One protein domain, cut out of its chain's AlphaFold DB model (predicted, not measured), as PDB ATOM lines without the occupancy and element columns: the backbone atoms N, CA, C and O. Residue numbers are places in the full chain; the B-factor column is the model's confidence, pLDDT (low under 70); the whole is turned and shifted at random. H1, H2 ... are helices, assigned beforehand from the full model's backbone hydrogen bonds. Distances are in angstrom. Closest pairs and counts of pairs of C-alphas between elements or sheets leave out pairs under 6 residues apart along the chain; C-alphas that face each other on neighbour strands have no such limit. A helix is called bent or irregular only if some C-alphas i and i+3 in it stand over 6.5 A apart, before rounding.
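This is residues 2 to 61 of the 61 residues of an uncharacterized protein of Nitrosomonas sp. Nm33 (UniProt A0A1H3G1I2). The model is an open U of three helices: the long helix H3 and the nearly as long helix H1 are the two arms, and the shorter H2 is the base that joins them, with an empty space between the arms. The arms do not meet and slant past each other in space rather than lying side by side, and H2 makes a corner with each of them. The printed part has 60 residues with three named helices, H1, H2 and H3 in chain order, and no named strand; the class is all helix. The whole is loose, with a radius of gyration of the C-alphas of 14.6 A, and the C-alphas span 36 by 28 by 17 A.

The longest helix, H3, holds residues 39 to 60 and measures 31.7 A from first to last C-alpha. It begins at C-alpha 39, at (38.977, -10.631, 46.231), and ends at C-alpha 60, at (63.475, 8.300, 39.383). H2 holds residues 24 to 35 and measures 16.6 A. H1 holds residues 2 to 22, measures 30.4 A and begins at C-alpha 2, at (48.800, 18.711, 31.388). H1 is neither bent nor irregular, but only just: C-alphas 16 and 19 are 6.5 A apart.

H3 touches no helix. H3 and H2 are close but not clearly touching, and their closest C-alphas, those of Ile 42 and Leu 34, are 7.5 A apart. Their lines stand at a steep tilt of 64 degrees, and they run opposite ways. H2 and H1 are also close but not clearly touching, with the C-alphas of Trp 27 and Pro 20 the closest at 5.7 A. The lines of H1 and H2 are about perpendicular, at 77 degrees. H1 and H3 are apart, with no C-alpha of the one within 8 A of the other. In H2 and H3 every O i to N i+4 pair is within hydrogen-bond range, and in H1 15 of 17 are.

The two C-alphas farthest apart are those of Trp 2 and Glu 36, at 38.4 A, while the first and last printed C-alphas, those of Trp 2 and Asn 61, are 17.6 A apart. Residues 2 to 18, which belong to H1, stand free, and so do residues 43 to 61, of which 43 to 60 belong to H3. The links from H1 to H2, of 1 residue, and from H2 to H3, of 3 residues, are tight. The printed part has no cut and ends at residue 61, the chain's last residue. The mean pLDDT of the printed part is 95.4, and no printed residue is under 70.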
ATOM      1  N   TRP A   2      49.857  19.599  31.893       91.38
ATOM      2  CA  TRP A   2      48.800  18.711  31.388       91.38
ATOM      3  C   TRP A   2      49.272  17.735  30.302       91.38
ATOM      4  O   TRP A   2      48.827  16.594  30.283       91.38
ATOM      5  N   ASP A   3      50.233  18.128  29.468       94.19
ATOM      6  CA  ASP A   3      50.762  17.268  28.397       94.19
ATOM      7  C   ASP A   3      51.482  16.027  28.940       94.19
ATOM      8  O   ASP A   3      51.346  14.944  28.386       94.19
ATOM      9  N   ILE A   4      52.195  16.159  30.068       92.38
ATOM     10  CA  ILE A   4      52.870  15.032  30.735       92.38
ATOM     11  C   ILE A   4      51.833  14.053  31.286       92.38
ATOM     12  O   ILE A   4      51.991  12.844  31.146       92.38
ATOM     13  N   PHE A   5      50.749  14.570  31.869       92.88
ATOM     14  CA  PHE A   5      49.650  13.744  32.361       92.88
ATOM     15  C   PHE A   5      48.956  12.990  31.218       92.88
ATOM     16  O   PHE A   5      48.778  11.775  31.297       92.88
ATOM     17  N   LEU A   6      48.635  13.684  30.122       96.50
ATOM     18  CA  LEU A   6      48.043  13.066  28.932       96.50
ATOM     19  C   LEU A   6      48.980  12.035  28.292       96.50
ATOM     20  O   LEU A   6      48.525  10.975  27.872       96.50
ATOM     21  N   MET A   7      50.286  12.303  28.263       96.44
ATOM     22  CA  MET A   7      51.293  11.369  27.760       96.44
ATOM     23  C   MET A   7      51.423  10.125  28.648       96.44
ATOM     24  O   MET A   7      51.511   9.019  28.122       96.44
ATOM     25  N   ALA A   8      51.383  10.277  29.975       93.50
ATOM     26  CA  ALA A   8      51.390   9.145  30.901       93.50
ATOM     27  C   ALA A   8      50.157   8.245  30.700       93.50
ATOM     28  O   ALA A   8      50.296   7.023  30.640       93.50
ATOM     29  N   ILE A   9      48.971   8.840  30.516       96.19
ATOM     30  CA  ILE A   9      47.743   8.099  30.184       96.19
ATOM     31  C   ILE A   9      47.873   7.406  28.825       96.19
ATOM     32  O   ILE A   9      47.569   6.222  28.712       96.19
ATOM     33  N   ALA A  10      48.348   8.112  27.795       96.88
ATOM     34  CA  ALA A  10      48.526   7.532  26.467       96.88
ATOM     35  C   ALA A  10      49.474   6.322  26.501       96.88
ATOM     36  O   ALA A  10      49.170   5.287  25.910       96.88
ATOM     37  N   LEU A  11      50.587   6.421  27.235       96.50
ATOM     38  CA  LEU A  11      51.529   5.315  27.396       96.50
ATOM     39  C   LEU A  11      50.901   4.136  28.150       96.50
ATOM     40  O   LEU A  11      51.085   2.994  27.736       96.50
ATOM     41  N   MET A  12      50.135   4.399  29.212       95.00
ATOM     42  CA  MET A  12      49.410   3.367  29.957       95.00
ATOM     43  C   MET A  12      48.437   2.594  29.051       95.00
ATOM     44  O   MET A  12      48.480   1.366  29.044       95.00
ATOM     45  N   LEU A  13      47.668   3.288  28.204       97.06
ATOM     46  CA  LEU A  13      46.761   2.659  27.234       97.06
ATOM     47  C   LEU A  13      47.504   1.825  26.178       97.06
ATOM     48  O   LEU A  13      47.060   0.732  25.827       97.06
ATOM     49  N   VAL A  14      48.639   2.320  25.671       97.12
ATOM     50  CA  VAL A  14      49.472   1.567  24.719       97.12
ATOM     51  C   VAL A  14      49.998   0.289  25.370       97.12
ATOM     52  O   VAL A  14      49.872  -0.787  24.786       97.12
ATOM     53  N   LEU A  15      50.551   0.384  26.582       95.56
ATOM     54  CA  LEU A  15      51.085  -0.770  27.308       95.56
ATOM     55  C   LEU A  15      49.996  -1.800  27.629       95.56
ATOM     56  O   LEU A  15      50.214  -2.995  27.424       95.56
ATOM     57  N   GLU A  16      48.817  -1.350  28.061       94.19
ATOM     58  CA  GLU A  16      47.669  -2.225  28.317       94.19
ATOM     59  C   GLU A  16      47.179  -2.921  27.036       94.19
ATOM     60  O   GLU A  16      46.831  -4.100  27.066       94.19
ATOM     61  N   GLY A  17      47.218  -2.235  25.888       95.25
ATOM     62  CA  GLY A  17      46.787  -2.772  24.596       95.25
ATOM     63  C   GLY A  17      47.765  -3.746  23.927       95.25
ATOM     64  O   GLY A  17      47.330  -4.612  23.163       95.25
ATOM     65  N   ILE A  18      49.073  -3.660  24.210       97.12
ATOM     66  CA  ILE A  18      50.090  -4.515  23.564       97.12
ATOM     67  C   ILE A  18      49.823  -5.999  23.826       97.12
ATOM     68  O   ILE A  18      49.874  -6.809  22.899       97.12
ATOM     69  N   PHE A  19      49.533  -6.375  25.070       92.31
ATOM     70  CA  PHE A  19      49.382  -7.779  25.454       92.31
ATOM     71  C   PHE A  19      48.159  -8.475  24.816       92.31
ATOM     72  O   PHE A  19      48.344  -9.531  24.204       92.31
ATOM     73  N   PRO A  20      46.932  -7.911  24.853       94.75
ATOM     74  CA  PRO A  20      45.788  -8.501  24.159       94.75
ATOM     75  C   PRO A  20      45.931  -8.473  22.632       94.75
ATOM     76  O   PRO A  20      45.397  -9.362  21.968       94.75
ATOM     77  N   PHE A  21      46.648  -7.494  22.068       96.69
ATOM     78  CA  PHE A  21      46.887  -7.417  20.625       96.69
ATOM     79  C   PHE A  21      47.877  -8.486  20.139       96.69
ATOM     80  O   PHE A  21      47.638  -9.138  19.126       96.69
ATOM     81  N   THR A  22      48.978  -8.688  20.869       97.56
ATOM     82  CA  THR A  22      50.051  -9.624  20.487       97.56
ATOM     83  C   THR A  22      49.744 -11.074  20.860       97.56
ATOM     84  O   THR A  22      49.995 -11.975  20.060       97.56
ATOM     85  N   PHE A  23      49.166 -11.317  22.042       96.44
ATOM     86  CA  PHE A  23      48.912 -12.660  22.572       96.44
ATOM     87  C   PHE A  23      47.469 -12.821  23.090       96.44
ATOM     88  O   PHE A  23      47.251 -13.070  24.280       96.44
ATOM     89  N   PRO A  24      46.452 -12.758  22.211       94.69
ATOM     90  CA  PRO A  24      45.046 -12.757  22.623       94.69
ATOM     91  C   PRO A  24      44.615 -14.021  23.383       94.69
ATOM     92  O   PRO A  24      43.781 -13.943  24.282       94.69
ATOM     93  N   ASN A  25      45.165 -15.193  23.049       96.12
ATOM     94  CA  ASN A  25      44.808 -16.449  23.723       96.12
ATOM     95  C   ASN A  25      45.416 -16.535  25.128       96.12
ATOM     96  O   ASN A  25      44.690 -16.777  26.087       96.12
ATOM     97  N   ALA A  26      46.714 -16.241  25.264       94.56
ATOM     98  CA  ALA A  26      47.379 -16.210  26.567       94.56
ATOM     99  C   ALA A  26      46.759 -15.150  27.490       94.56
ATOM    100  O   ALA A  26      46.585 -15.396  28.681       94.56
ATOM    101  N   TRP A  27      46.361 -13.999  26.937       94.88
ATOM    102  CA  TRP A  27      45.628 -12.977  27.679       94.88
ATOM    103  C   TRP A  27      44.291 -13.492  28.220       94.88
ATOM    104  O   TRP A  27      44.018 -13.341  29.409       94.88
ATOM    105  N   ARG A  28      43.476 -14.148  27.382       94.81
ATOM    106  CA  ARG A  28      42.195 -14.741  27.809       94.81
ATOM    107  C   ARG A  28      42.380 -15.785  28.907       94.81
ATOM    108  O   ARG A  28      41.604 -15.793  29.859       94.81
ATOM    109  N   ASP A  29      43.393 -16.638  28.792       95.88
ATOM    110  CA  ASP A  29      43.669 -17.671  29.793       95.88
ATOM    111  C   ASP A  29      44.123 -17.068  31.127       95.88
ATOM    112  O   ASP A  29      43.656 -17.493  32.185       95.88
ATOM    113  N   SER A  30      44.975 -16.040  31.097       92.88
ATOM    114  CA  SER A  30      45.330 -15.266  32.291       92.88
ATOM    115  C   SER A  30      44.104 -14.609  32.918       92.88
ATOM    116  O   SER A  30      43.921 -14.697  34.127       92.88
ATOM    117  N   PHE A  31      43.227 -14.009  32.110       93.12
ATOM    118  CA  PHE A  31      42.021 -13.348  32.608       93.12
ATOM    119  C   PHE A  31      41.052 -14.328  33.278       93.12
ATOM    120  O   PHE A  31      40.503 -14.025  34.332       93.12
ATOM    121  N   ARG A  32      40.888 -15.535  32.722       95.81
ATOM    122  CA  ARG A  32      40.089 -16.601  33.351       95.81
ATOM    123  C   ARG A  32      40.628 -16.970  34.728       95.81
ATOM    124  O   ARG A  32      39.868 -16.976  35.685       95.81
ATOM    125  N   LYS A  33      41.943 -17.174  34.837       93.94
ATOM    126  CA  LYS A  33      42.598 -17.459  36.122       93.94
ATOM    127  C   LYS A  33      42.438 -16.309  37.114       93.94
ATOM    128  O   LYS A  33      42.247 -16.562  38.292       93.94
ATOM    129  N   LEU A  34      42.504 -15.058  36.649       93.12
ATOM    130  CA  LEU A  34      42.322 -13.878  37.500       93.12
ATOM    131  C   LEU A  34      40.912 -13.799  38.096       93.12
ATOM    132  O   LEU A  34      40.779 -13.409  39.249       93.12
ATOM    133  N   VAL A  35      39.878 -14.177  37.338       94.00
ATOM    134  CA  VAL A  35      38.480 -14.178  37.815       94.00
ATOM    135  C   VAL A  35      38.214 -15.302  38.825       94.00
ATOM    136  O   VAL A  35      37.292 -15.196  39.626       94.00
ATOM    137  N   GLU A  36      39.021 -16.363  38.817       95.94
ATOM    138  CA  GLU A  36      38.952 -17.454  39.801       95.94
ATOM    139  C   GLU A  36      39.640 -17.110  41.138       95.94
ATOM    140  O   GLU A  36      39.484 -17.854  42.106       95.94
ATOM    141  N   LEU A  37      40.401 -16.010  41.211       95.56
ATOM    142  CA  LEU A  37      41.059 -15.572  42.444       95.56
ATOM    143  C   LEU A  37      40.063 -14.951  43.427       95.56
ATOM    144  O   LEU A  37      39.112 -14.273  43.039       95.56
ATOM    145  N   GLU A  38      40.337 -15.105  44.720       95.75
ATOM    146  CA  GLU A  38      39.574 -14.414  45.758       95.75
ATOM    147  C   GLU A  38      39.851 -12.901  45.739       95.75
ATOM    148  O   GLU A  38      40.970 -12.456  45.460       95.75
ATOM    149  N   ASP A  39      38.867 -12.096  46.153       95.00
ATOM    150  CA  ASP A  39      38.977 -10.631  46.231       95.00
ATOM    151  C   ASP A  39      40.241 -10.158  46.968       95.00
ATOM    152  O   ASP A  39      40.886  -9.184  46.567       95.00
ATOM    153  N   ASN A  40      40.630 -10.856  48.040       96.00
ATOM    154  CA  ASN A  40      41.832 -10.532  48.807       96.00
ATOM    155  C   ASN A  40      43.118 -10.727  47.993       96.00
ATOM    156  O   ASN A  40      44.047  -9.928  48.128       96.00
ATOM    157  N   GLN A  41      43.176 -11.744  47.133       95.88
ATOM    158  CA  GLN A  41      44.338 -12.004  46.285       95.88
ATOM    159  C   GLN A  41      44.465 -10.930  45.203       95.88
ATOM    160  O   GLN A  41      45.550 -10.378  45.017       95.88
ATOM    161  N   ILE A  42      43.353 -10.561  44.555       95.56
ATOM    162  CA  ILE A  42      43.324  -9.484  43.552       95.56
ATOM    163  C   ILE A  42      43.772  -8.158  44.184       95.56
ATOM    164  O   ILE A  42      44.635  -7.463  43.640       95.56
ATOM    165  N   ARG A  43      43.245  -7.831  45.372       95.88
ATOM    166  CA  ARG A  43      43.640  -6.628  46.123       95.88
ATOM    167  C   ARG A  43      45.119  -6.635  46.492       95.88
ATOM    168  O   ARG A  43      45.761  -5.593  46.396       95.88
ATOM    169  N   PHE A  44      45.670  -7.780  46.890       97.12
ATOM    170  CA  PHE A  44      47.083  -7.888  47.251       97.12
ATOM    171  C   PHE A  44      48.011  -7.718  46.039       97.12
ATOM    172  O   PHE A  44      49.018  -7.010  46.132       97.12
ATOM    173  N   ILE A  45      47.653  -8.302  44.891       95.69
ATOM    174  CA  ILE A  45      48.377  -8.108  43.625       95.69
ATOM    175  C   ILE A  45      48.372  -6.623  43.245       95.69
ATOM    176  O   ILE A  45      49.431  -6.059  42.963       95.69
ATOM    177  N   GLY A  46      47.205  -5.974  43.310       95.06
ATOM    178  CA  GLY A  46      47.075  -4.538  43.052       95.06
ATOM    179  C   GLY A  46      47.864  -3.672  44.039       95.06
ATOM    180  O   GLY A  46      48.528  -2.722  43.639       95.06
ATOM    181  N   LEU A  47      47.855  -4.007  45.332       97.81
ATOM    182  CA  LEU A  47      48.635  -3.280  46.334       97.81
ATOM    183  C   LEU A  47      50.136  -3.392  46.065       97.81
ATOM    184  O   LEU A  47      50.851  -2.392  46.111       97.81
ATOM    185  N   THR A  48      50.604  -4.596  45.747       97.44
ATOM    186  CA  THR A  48      52.016  -4.845  45.450       97.44
ATOM    187  C   THR A  48      52.461  -4.062  44.213       97.44
ATOM    188  O   THR A  48      53.512  -3.423  44.250       97.44
ATOM    189  N   SER A  49      51.653  -4.034  43.145       95.62
ATOM    190  CA  SER A  49      51.979  -3.254  41.943       95.62
ATOM    191  C   SER A  49      51.992  -1.746  42.211       95.62
ATOM    192  O   SER A  49      52.907  -1.061  41.752       95.62
ATOM    193  N   MET A  50      51.050  -1.234  43.012       97.00
ATOM    194  CA  MET A  50      51.035   0.173  43.431       97.00
ATOM    195  C   MET A  50      52.280   0.542  44.243       97.00
ATOM    196  O   MET A  50      52.909   1.559  43.960       97.00
ATOM    197  N   VAL A  51      52.675  -0.284  45.219       98.31
ATOM    198  CA  VAL A  51      53.869  -0.037  46.048       98.31
ATOM    199  C   VAL A  51      55.137  -0.037  45.197       98.31
ATOM    200  O   VAL A  51      55.958   0.867  45.337       98.31
ATOM    201  N   ILE A  52      55.285  -0.997  44.280       98.00
ATOM    202  CA  ILE A  52      56.418  -1.022  43.344       98.00
ATOM    203  C   ILE A  52      56.431   0.250  42.489       98.00
ATOM    204  O   ILE A  52      57.477   0.881  42.360       98.00
ATOM    205  N   GLY A  53      55.277   0.661  41.952       94.81
ATOM    206  CA  GLY A  53      55.156   1.894  41.172       94.81
ATOM    207  C   GLY A  53      55.571   3.139  41.958       94.81
ATOM    208  O   GLY A  53      56.306   3.972  41.434       94.81
ATOM    209  N   LEU A  54      55.174   3.237  43.230       97.12
ATOM    210  CA  LEU A  54      55.576   4.332  44.118       97.12
ATOM    211  C   LEU A  54      57.079   4.326  44.411       97.12
ATOM    212  O   LEU A  54      57.698   5.387  44.392       97.12
ATOM    213  N   ILE A  55      57.673   3.153  44.649       98.06
ATOM    214  CA  ILE A  55      59.121   3.019  44.861       98.06
ATOM    215  C   ILE A  55      59.877   3.466  43.610       98.06
ATOM    216  O   ILE A  55      60.806   4.261  43.712       98.06
ATOM    217  N   VAL A  56      59.473   2.988  42.429       96.56
ATOM    218  CA  VAL A  56      60.096   3.385  41.161       96.56
ATOM    219  C   VAL A  56      59.974   4.891  40.960       96.56
ATOM    220  O   VAL A  56      60.984   5.531  40.690       96.56
ATOM    221  N   LEU A  57      58.779   5.460  41.149       94.06
ATOM    222  CA  LEU A  57      58.550   6.899  41.023       94.06
ATOM    223  C   LEU A  57      59.448   7.701  41.973       94.06
ATOM    224  O   LEU A  57      60.056   8.669  41.539       94.06
ATOM    225  N   TYR A  58      59.573   7.275  43.232       96.56
ATOM    226  CA  TYR A  58      60.439   7.917  44.224       96.56
ATOM    227  C   TYR A  58      61.930   7.838  43.868       96.56
ATOM    228  O   TYR A  58      62.684   8.750  44.183       96.56
ATOM    229  N   LEU A  59      62.376   6.752  43.229       97.25
ATOM    230  CA  LEU A  59      63.777   6.593  42.835       97.25
ATOM    231  C   LEU A  59      64.149   7.399  41.585       97.25
ATOM    232  O   LEU A  59      65.311   7.774  41.440       97.25
ATOM    233  N   VAL A  60      63.205   7.613  40.661       93.31
ATOM    234  CA  VAL A  60      63.475   8.300  39.383       93.31
ATOM    235  C   VAL A  60      63.167   9.798  39.403       93.31
ATOM    236  O   VAL A  60      63.554  10.488  38.459       93.31
ATOM    237  N   ASN A  61      62.467  10.292  40.427       86.44
ATOM    238  CA  ASN A  61      62.095  11.698  40.594       86.44
ATOM    239  C   ASN A  61      62.818  12.333  41.781       86.44
ATOM    240  O   ASN A  61      63.460  13.384  41.580       86.44
TER     241      ASN A  61